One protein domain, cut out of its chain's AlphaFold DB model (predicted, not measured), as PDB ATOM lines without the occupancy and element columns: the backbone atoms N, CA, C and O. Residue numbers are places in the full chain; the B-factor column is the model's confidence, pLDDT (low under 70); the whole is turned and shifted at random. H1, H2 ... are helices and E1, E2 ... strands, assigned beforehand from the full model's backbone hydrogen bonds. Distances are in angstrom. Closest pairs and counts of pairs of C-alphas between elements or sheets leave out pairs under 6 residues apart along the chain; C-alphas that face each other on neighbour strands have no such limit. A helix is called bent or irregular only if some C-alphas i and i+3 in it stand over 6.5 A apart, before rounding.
ATOM      1  N   TYR A   5      36.051  29.266  11.622       68.75
ATOM      2  CA  TYR A   5      34.735  28.618  11.554       68.75
ATOM      3  C   TYR A   5      34.532  27.887  10.224       68.75
ATOM      4  O   TYR A   5      34.028  26.769  10.197       68.75
ATOM      5  N   ARG A   6      34.994  28.494   9.127       74.94
ATOM      6  CA  ARG A   6      34.828  27.972   7.767       74.94
ATOM      7  C   ARG A   6      35.528  26.623   7.536       74.94
ATOM      8  O   ARG A   6      34.821  25.687   7.182       74.94
ATOM      9  N   PRO A   7      36.835  26.453   7.824       81.44
ATOM     10  CA  PRO A   7      37.493  25.160   7.618       81.44
ATOM     11  C   PRO A   7      36.940  24.056   8.532       81.44
ATOM     12  O   PRO A   7      36.816  22.908   8.119       81.44
ATOM     13  N   ARG A   8      36.535  24.391   9.768       81.62
ATOM     14  CA  ARG A   8      35.882  23.427  10.675       81.62
ATOM     15  C   ARG A   8      34.502  23.004  10.176       81.62
ATOM     16  O   ARG A   8      34.107  21.858  10.365       81.62
ATOM     17  N   TRP A   9      33.767  23.935   9.580       82.19
ATOM     18  CA  TRP A   9      32.468  23.670   8.977       82.19
ATOM     19  C   TRP A   9      32.596  22.776   7.741       82.19
ATOM     20  O   TRP A   9      31.881  21.785   7.634       82.19
ATOM     21  N   GLU A  10      33.550  23.073   6.860       83.19
ATOM     22  CA  GLU A  10      33.825  22.279   5.658       83.19
ATOM     23  C   GLU A  10      34.248  20.846   6.001       83.19
ATOM     24  O   GLU A  10      33.678  19.905   5.454       83.19
ATOM     25  N   ALA A  11      35.136  20.658   6.982       86.00
ATOM     26  CA  ALA A  11      35.513  19.323   7.455       86.00
ATOM     27  C   ALA A  11      34.316  18.534   8.018       86.00
ATOM     28  O   ALA A  11      34.216  17.322   7.844       86.00
ATOM     29  N   LYS A  12      33.378  19.218   8.685       83.00
ATOM     30  CA  LYS A  12      32.172  18.577   9.216       83.00
ATOM     31  C   LYS A  12      31.196  18.195   8.098       83.00
ATOM     32  O   LYS A  12      30.616  17.115   8.146       83.00
ATOM     33  N   LEU A  13      31.032  19.052   7.089       82.81
ATOM     34  CA  LEU A  13      30.244  18.734   5.894       82.81
ATOM     35  C   LEU A  13      30.795  17.508   5.164       82.81
ATOM     36  O   LEU A  13      30.022  16.636   4.774       82.81
ATOM     37  N   ASP A  14      32.115  17.427   5.023       85.69
ATOM     38  CA  ASP A  14      32.781  16.285   4.404       85.69
ATOM     39  C   ASP A  14      32.562  14.989   5.200       85.69
ATOM     40  O   ASP A  14      32.210  13.953   4.632       85.69
ATOM     41  N   TRP A  15      32.629  15.066   6.535       86.12
ATOM     42  CA  TRP A  15      32.296  13.943   7.411       86.12
ATOM     43  C   TRP A  15      30.866  13.441   7.173       86.12
ATOM     44  O   TRP A  15      30.675  12.241   6.978       86.12
ATOM     45  N   TYR A  16      29.870  14.334   7.118       83.00
ATOM     46  CA  TYR A  16      28.480  13.943   6.852       83.00
ATOM     47  C   TYR A  16      28.319  13.286   5.478       83.00
ATOM     48  O   TYR A  16      27.728  12.209   5.390       83.00
ATOM     49  N   ARG A  17      28.915  13.868   4.425       81.06
ATOM     50  CA  ARG A  17      28.888  13.287   3.072       81.06
ATOM     51  C   ARG A  17      29.491  11.883   3.047       81.06
ATOM     52  O   ARG A  17      28.890  10.972   2.487       81.06
ATOM     53  N   THR A  18      30.631  11.694   3.710       84.19
ATOM     54  CA  THR A  18      31.332  10.401   3.785       84.19
ATOM     55  C   THR A  18      30.524   9.350   4.554       84.19
ATOM     56  O   THR A  18      30.579   8.167   4.231       84.19
ATOM     57  N   HIS A  19      29.708   9.771   5.525       81.88
ATOM     58  CA  HIS A  19      28.791   8.892   6.263       81.88
ATOM     59  C   HIS A  19      27.450   8.677   5.535       81.88
ATOM     60  O   HIS A  19      26.523   8.089   6.091       81.88
ATOM     61  N   GLY A  20      27.332   9.137   4.284       75.00
ATOM     62  CA  GLY A  20      26.130   8.994   3.463       75.00
ATOM     63  C   GLY A  20      24.938   9.813   3.963       75.00
ATOM     64  O   GLY A  20      23.791   9.486   3.649       75.00
ATOM     65  N   ILE A  21      25.223  10.871   4.726       78.69
ATOM     66  CA  ILE A  21      24.285  11.912   5.130       78.69
ATOM     67  C   ILE A  21      24.504  13.092   4.175       78.69
ATOM     68  O   ILE A  21      25.464  13.856   4.308       78.69
ATOM     69  N   LEU A  22      23.643  13.216   3.166       76.25
ATOM     70  CA  LEU A  22      23.795  14.241   2.130       76.25
ATOM     71  C   LEU A  22      23.021  15.511   2.494       76.25
ATOM     72  O   LEU A  22      21.911  15.411   3.018       76.25
ATOM     73  N   PRO A  23      23.565  16.706   2.201       75.31
ATOM     74  CA  PRO A  23      22.800  17.949   2.231       75.31
ATOM     75  C   PRO A  23      21.521  17.820   1.418       75.31
ATOM     76  O   PRO A  23      21.571  17.359   0.284       75.31
ATOM     77  N   ARG A  24      20.399  18.327   1.943       68.00
ATOM     78  CA  ARG A  24      19.116  18.364   1.213       68.00
ATOM     79  C   ARG A  24      19.245  18.943  -0.206       68.00
ATOM     80  O   ARG A  24      18.520  18.524  -1.098       68.00
ATOM     81  N   ALA A  25      20.166  19.888  -0.411       67.12
ATOM     82  CA  ALA A  25      20.456  20.480  -1.719       67.12
ATOM     83  C   ALA A  25      21.093  19.497  -2.723       67.12
ATOM     84  O   ALA A  25      20.928  19.665  -3.925       67.12
ATOM     85  N   GLU A  26      21.818  18.491  -2.235       65.50
ATOM     86  CA  GLU A  26      22.450  17.436  -3.037       65.50
ATOM     87  C   GLU A  26      21.582  16.166  -3.116       65.50
ATOM     88  O   GLU A  26      21.816  15.316  -3.969       65.50
ATOM     89  N   GLY A  27      20.559  16.051  -2.261       65.88
ATOM     90  CA  GLY A  27      19.560  14.982  -2.269       65.88
ATOM     91  C   GLY A  27      19.307  14.391  -0.882       65.88
ATOM     92  O   GLY A  27      19.881  14.821   0.119       65.88
ATOM     93  N   SER A  28      18.442  13.379  -0.818       61.75
ATOM     94  CA  SER A  28      18.285  12.563   0.390       61.75
ATOM     95  C   SER A  28      19.364  11.486   0.398       61.75
ATOM     96  O   SER A  28      19.372  10.593  -0.450       61.75
ATOM     97  N   GLY A  29      20.316  11.597   1.325       64.12
ATOM     98  CA  GLY A  29      21.376  10.607   1.491       64.12
ATOM     99  C   GLY A  29      20.813   9.243   1.877       64.12
ATOM    100  O   GLY A  29      19.765   9.145   2.515       64.12
ATOM    101  N   LYS A  30      21.535   8.175   1.526       64.31
ATOM    102  CA  LYS A  30      21.139   6.782   1.798       64.31
ATOM    103  C   LYS A  30      20.856   6.513   3.285       64.31
ATOM    104  O   LYS A  30      20.056   5.636   3.594       64.31
ATOM    105  N   TYR A  31      21.512   7.248   4.184       68.00
ATOM    106  CA  TYR A  31      21.379   7.090   5.637       68.00
ATOM    107  C   TYR A  31      20.689   8.277   6.324       68.00
ATOM    108  O   TYR A  31      20.492   8.250   7.536       68.00
ATOM    109  N   GLY A  32      20.314   9.313   5.569       69.81
ATOM    110  CA  GLY A  32      19.642  10.493   6.098       69.81
ATOM    111  C   GLY A  32      19.926  11.767   5.303       69.81
ATOM    112  O   GLY A  32      20.869  11.847   4.512       69.81
ATOM    113  N   THR A  33      19.104  12.783   5.551       77.19
ATOM    114  CA  THR A  33      19.191  14.094   4.901       77.19
ATOM    115  C   THR A  33      19.733  15.125   5.886       77.19
ATOM    116  O   THR A  33      19.150  15.360   6.943       77.19
ATOM    117  N   LEU A  34      20.847  15.768   5.540       78.12
ATOM    118  CA  LEU A  34      21.427  16.857   6.315       78.12
ATOM    119  C   LEU A  34      20.633  18.139   6.064       78.12
ATOM    120  O   LEU A  34      20.676  18.721   4.973       78.12
ATOM    121  N   ILE A  35      19.929  18.595   7.096       72.88
ATOM    122  CA  ILE A  35      19.253  19.889   7.107       72.88
ATOM    123  C   ILE A  35      20.194  20.898   7.761       72.88
ATOM    124  O   ILE A  35      20.499  20.808   8.948       72.88
ATOM    125  N   ILE A  36      20.664  21.862   6.973       73.00
ATOM    126  CA  ILE A  36      21.504  22.957   7.454       73.00
ATOM    127  C   ILE A  36      20.600  24.174   7.605       73.00
ATOM    128  O   ILE A  36      20.182  24.765   6.609       73.00
ATOM    129  N   THR A  37      20.301  24.556   8.841       68.62
ATOM    130  CA  THR A  37      19.655  25.835   9.131       68.62
ATOM    131  C   THR A  37      20.736  26.860   9.452       68.62
ATOM    132  O   THR A  37      21.629  26.624  10.265       68.62
ATOM    133  N   ARG A  38      20.693  28.003   8.765       65.56
ATOM    134  CA  ARG A  38      21.448  29.179   9.187       65.56
ATOM    135  C   ARG A  38      20.570  29.955  10.148       65.56
ATOM    136  O   ARG A  38      19.403  30.194   9.855       65.56
ATOM    137  N   ASP A  39      21.152  30.309  11.278       60.81
ATOM    138  CA  ASP A  39      20.582  31.310  12.157       60.81
ATOM    139  C   ASP A  39      20.443  32.620  11.363       60.81
ATOM    140  O   ASP A  39      21.413  33.098  10.762       60.81
ATOM    141  N   GLU A  40      19.215  33.133  11.266       55.69
ATOM    142  CA  GLU A  40      18.971  34.490  10.772       55.69
ATOM    143  C   GLU A  40      19.696  35.467  11.705       55.69
ATOM    144  O   GLU A  40      19.961  35.132  12.853       55.69
ATOM    145  N   ALA A  41      20.003  36.688  11.260       54.19
ATOM    146  CA  ALA A  41      20.831  37.646  12.013       54.19
ATOM    147  C   ALA A  41      20.357  37.976  13.458       54.19
ATOM    148  O   ALA A  41      21.026  38.734  14.159       54.19
ATOM    149  N   ASN A  42      19.220  37.430  13.904       55.62
ATOM    150  CA  ASN A  42      18.638  37.588  15.228       55.62
ATOM    151  C   ASN A  42      18.924  36.449  16.240       55.62
ATOM    152  O   ASN A  42      18.348  36.506  17.327       55.62
ATOM    153  N   GLY A  43      19.737  35.422  15.952       54.09
ATOM    154  CA  GLY A  43      20.049  34.397  16.969       54.09
ATOM    155  C   GLY A  43      18.944  33.364  17.223       54.09
ATOM    156  O   GLY A  43      19.098  32.506  18.096       54.09
ATOM    157  N   SER A  44      17.797  33.484  16.548       58.88
ATOM    158  CA  SER A  44      16.599  32.709  16.853       58.88
ATOM    159  C   SER A  44      16.468  31.512  15.921       58.88
ATOM    160  O   SER A  44      15.991  31.607  14.787       58.88
ATOM    161  N   ILE A  45      16.814  30.341  16.451       63.44
ATOM    162  CA  ILE A  45      16.477  29.062  15.836       63.44
ATOM    163  C   ILE A  45      14.997  28.775  16.114       63.44
ATOM    164  O   ILE A  45      14.615  28.388  17.217       63.44
ATOM    165  N   ASP A  46      14.155  28.964  15.100       71.12
ATOM    166  CA  ASP A  46      12.730  28.643  15.180       71.12
ATOM    167  C   ASP A  46      12.529  27.118  15.120       71.12
ATOM    168  O   ASP A  46      12.648  26.479  14.069       71.12
ATOM    169  N   SER A  47      12.257  26.517  16.276       70.44
ATOM    170  CA  SER A  47      12.046  25.073  16.406       70.44
ATOM    171  C   SER A  47      10.814  24.589  15.637       70.44
ATOM    172  O   SER A  47      10.846  23.494  15.079       70.44
ATOM    173  N   ALA A  48       9.762  25.409  15.522       75.69
ATOM    174  CA  ALA A  48       8.554  25.060  14.778       75.69
ATOM    175  C   ALA A  48       8.822  24.965  13.265       75.69
ATOM    176  O   ALA A  48       8.298  24.066  12.597       75.69
ATOM    177  N   LYS A  49       9.688  25.831  12.720       72.75
ATOM    178  CA  LYS A  49      10.207  25.695  11.351       72.75
ATOM    179  C   LYS A  49      10.991  24.402  11.174       72.75
ATOM    180  O   LYS A  49      10.781  23.734  10.167       72.75
ATOM    181  N   ILE A  50      11.846  24.030  12.132       75.25
ATOM    182  CA  ILE A  50      12.600  22.766  12.075       75.25
ATOM    183  C   ILE A  50      11.641  21.573  12.058       75.25
ATOM    184  O   ILE A  50      11.790  20.693  11.216       75.25
ATOM    185  N   THR A  51      10.621  21.562  12.919       77.81
ATOM    186  CA  THR A  51       9.620  20.486  12.951       77.81
ATOM    187  C   THR A  51       8.873  20.361  11.624       77.81
ATOM    188  O   THR A  51       8.728  19.250  11.116       77.81
ATOM    189  N   LYS A  52       8.456  21.480  11.015       79.56
ATOM    190  CA  LYS A  52       7.844  21.466   9.675       79.56
ATOM    191  C   LYS A  52       8.802  20.945   8.605       79.56
ATOM    192  O   LYS A  52       8.390  20.166   7.758       79.56
ATOM    193  N   LEU A  53      10.072  21.345   8.661       75.88
ATOM    194  CA  LEU A  53      11.112  20.884   7.739       75.88
ATOM    195  C   LEU A  53      11.359  19.378   7.848       75.88
ATOM    196  O   LEU A  53      11.533  18.720   6.830       75.88
ATOM    197  N   ILE A  54      11.358  18.832   9.065       77.19
ATOM    198  CA  ILE A  54      11.484  17.390   9.295       77.19
ATOM    199  C   ILE A  54      10.262  16.655   8.734       77.19
ATOM    200  O   ILE A  54      10.430  15.657   8.043       77.19
ATOM    201  N   ALA A  55       9.050  17.162   8.985       80.00
ATOM    202  CA  ALA A  55       7.821  16.569   8.456       80.00
ATOM    203  C   ALA A  55       7.794  16.557   6.916       80.00
ATOM    204  O   ALA A  55       7.393  15.563   6.328       80.00
ATOM    205  N   ASP A  56       8.275  17.623   6.276       76.62
ATOM    206  CA  ASP A  56       8.387  17.731   4.817       76.62
ATOM    207  C   ASP A  56       9.420  16.759   4.218       76.62
ATOM    208  O   ASP A  56       9.233  16.272   3.111       76.62
ATOM    209  N   VAL A  57      10.495  16.435   4.948       71.31
ATOM    210  CA  VAL A  57      11.489  15.434   4.509       71.31
ATOM    211  C   VAL A  57      11.003  13.995   4.714       71.31
ATOM    212  O   VAL A  57      11.454  13.099   4.006       71.31
ATOM    213  N   LEU A  58      10.130  13.759   5.696       70.19
ATOM    214  CA  LEU A  58       9.590  12.435   6.023       70.19
ATOM    215  C   LEU A  58       8.282  12.100   5.281       70.19
ATOM    216  O   LEU A  58       7.763  11.001   5.480       70.19
ATOM    217  N   SER A  59       7.745  13.032   4.485       57.12
ATOM    218  CA  SER A  59       6.521  12.846   3.693       57.12
ATOM    219  C   SER A  59       6.799  12.288   2.304       57.12
ATOM    220  O   SER A  59       5.848  11.663   1.782       57.12
TER     221      SER A  59
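What this domain is: This is residues 5 to 59 of the 59 residues of an uncharacterized protein of Burkholderiales bacterium (UniProt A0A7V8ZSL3). Picture a flat, open arrangement with few contacts between its parts: a small pair of parallel strands, E1 and E2, with helix H1 reaching it by residues 13 to 17 while residues 5 to 12 stick out free. From E2 a long link swings out and folds back into a second helix, H2, whose last residue, Val 57, comes near E2, while residues 38 to 44 of the link also stick out. The printed part has 55 residues, with two named helices and two named strands in the order H1, E1, E2, H2; the sheet's order is E1, E2, all parallel, and the class is mostly helix. The whole is only just loose, close to compact, with a radius of gyration of the C-alphas of 12.5 A, and it spans 33 by 30 by 13 A along its three main axes.

Where its parts are: Find C-alpha 5 at (34.735, 28.618, 11.554); from there H1 runs through residues 5 to 18, Tyr 5 to Thr 18, and covers 20.1 A from first to last C-alpha. Watch y fall along it, to C-alpha 18 at (31.332, 10.401, 3.785). After two residues between them, E1 begins: it takes residues 21 to 23, 6.9 A from first to last C-alpha. Go on past Arg 24 to Tyr 31 and you reach E2, residues 32 to 34, which begins at C-alpha 32 at (19.642, 10.493, 6.098) and is 6.6 A long from first to last C-alpha. Residues 35 to 46 hold no named element. Then H2 takes residues 47 to 57, Ser 47 to Val 57, 15.3 A from first to last C-alpha, and ends at C-alpha 57 at (11.489, 15.434, 4.509). Neither helix is bent.

How they stand to each other: Begin with the two neighbour strands E1 and E2, which are parallel, with 39 degrees between their N-to-C directions. Look at the C-alphas that face each other: 21 and 32 are 5.0 A apart, 22 and 33 are 5.4 A apart, and 23 and 34 are 4.4 A apart. Across this pair you will find N 34 and O 22 within hydrogen-bond range at 2.8 A, and N 22 and O 32 at 3.4 A. Now look from E1 to H1: their closest C-alphas are those of Tyr 16 and Leu 22, 6.7 A apart. The closest C-alphas of H1 and E2 are those of Tyr 16 and Leu 34, at 7.7 A. For E2 and H2 the closest C-alphas are those of Thr 33 and Val 57, at 7.8 A. H1 and H2 are apart, and so are E1 and H2. In both H1 and H2 every O i to N i+4 pair is within hydrogen-bond range.

The domain as a whole: The two C-alphas farthest apart are those of Lys 30 and Asn 42, at 33.7 A; from C-alpha 5 to C-alpha 59, first to last printed, it is 33.3 A. The printed part has no cut, and Ser 59 is the chain's last residue. The link from H1 to E1 is tight, with 2 residues; the link from E1 to E2 is short, with 8; the link from E2 to H2 is long, with 12. Without the stretches that stand free, the body has 40 residues and spans 29 by 22 by 14 A. Read the B-factor column for confidence: the mean pLDDT of the printed part is 72.6, and 20 residues of this predicted model are under 70, namely residue 5, residues 24 to 32, residues 37 to 45 and residue 59.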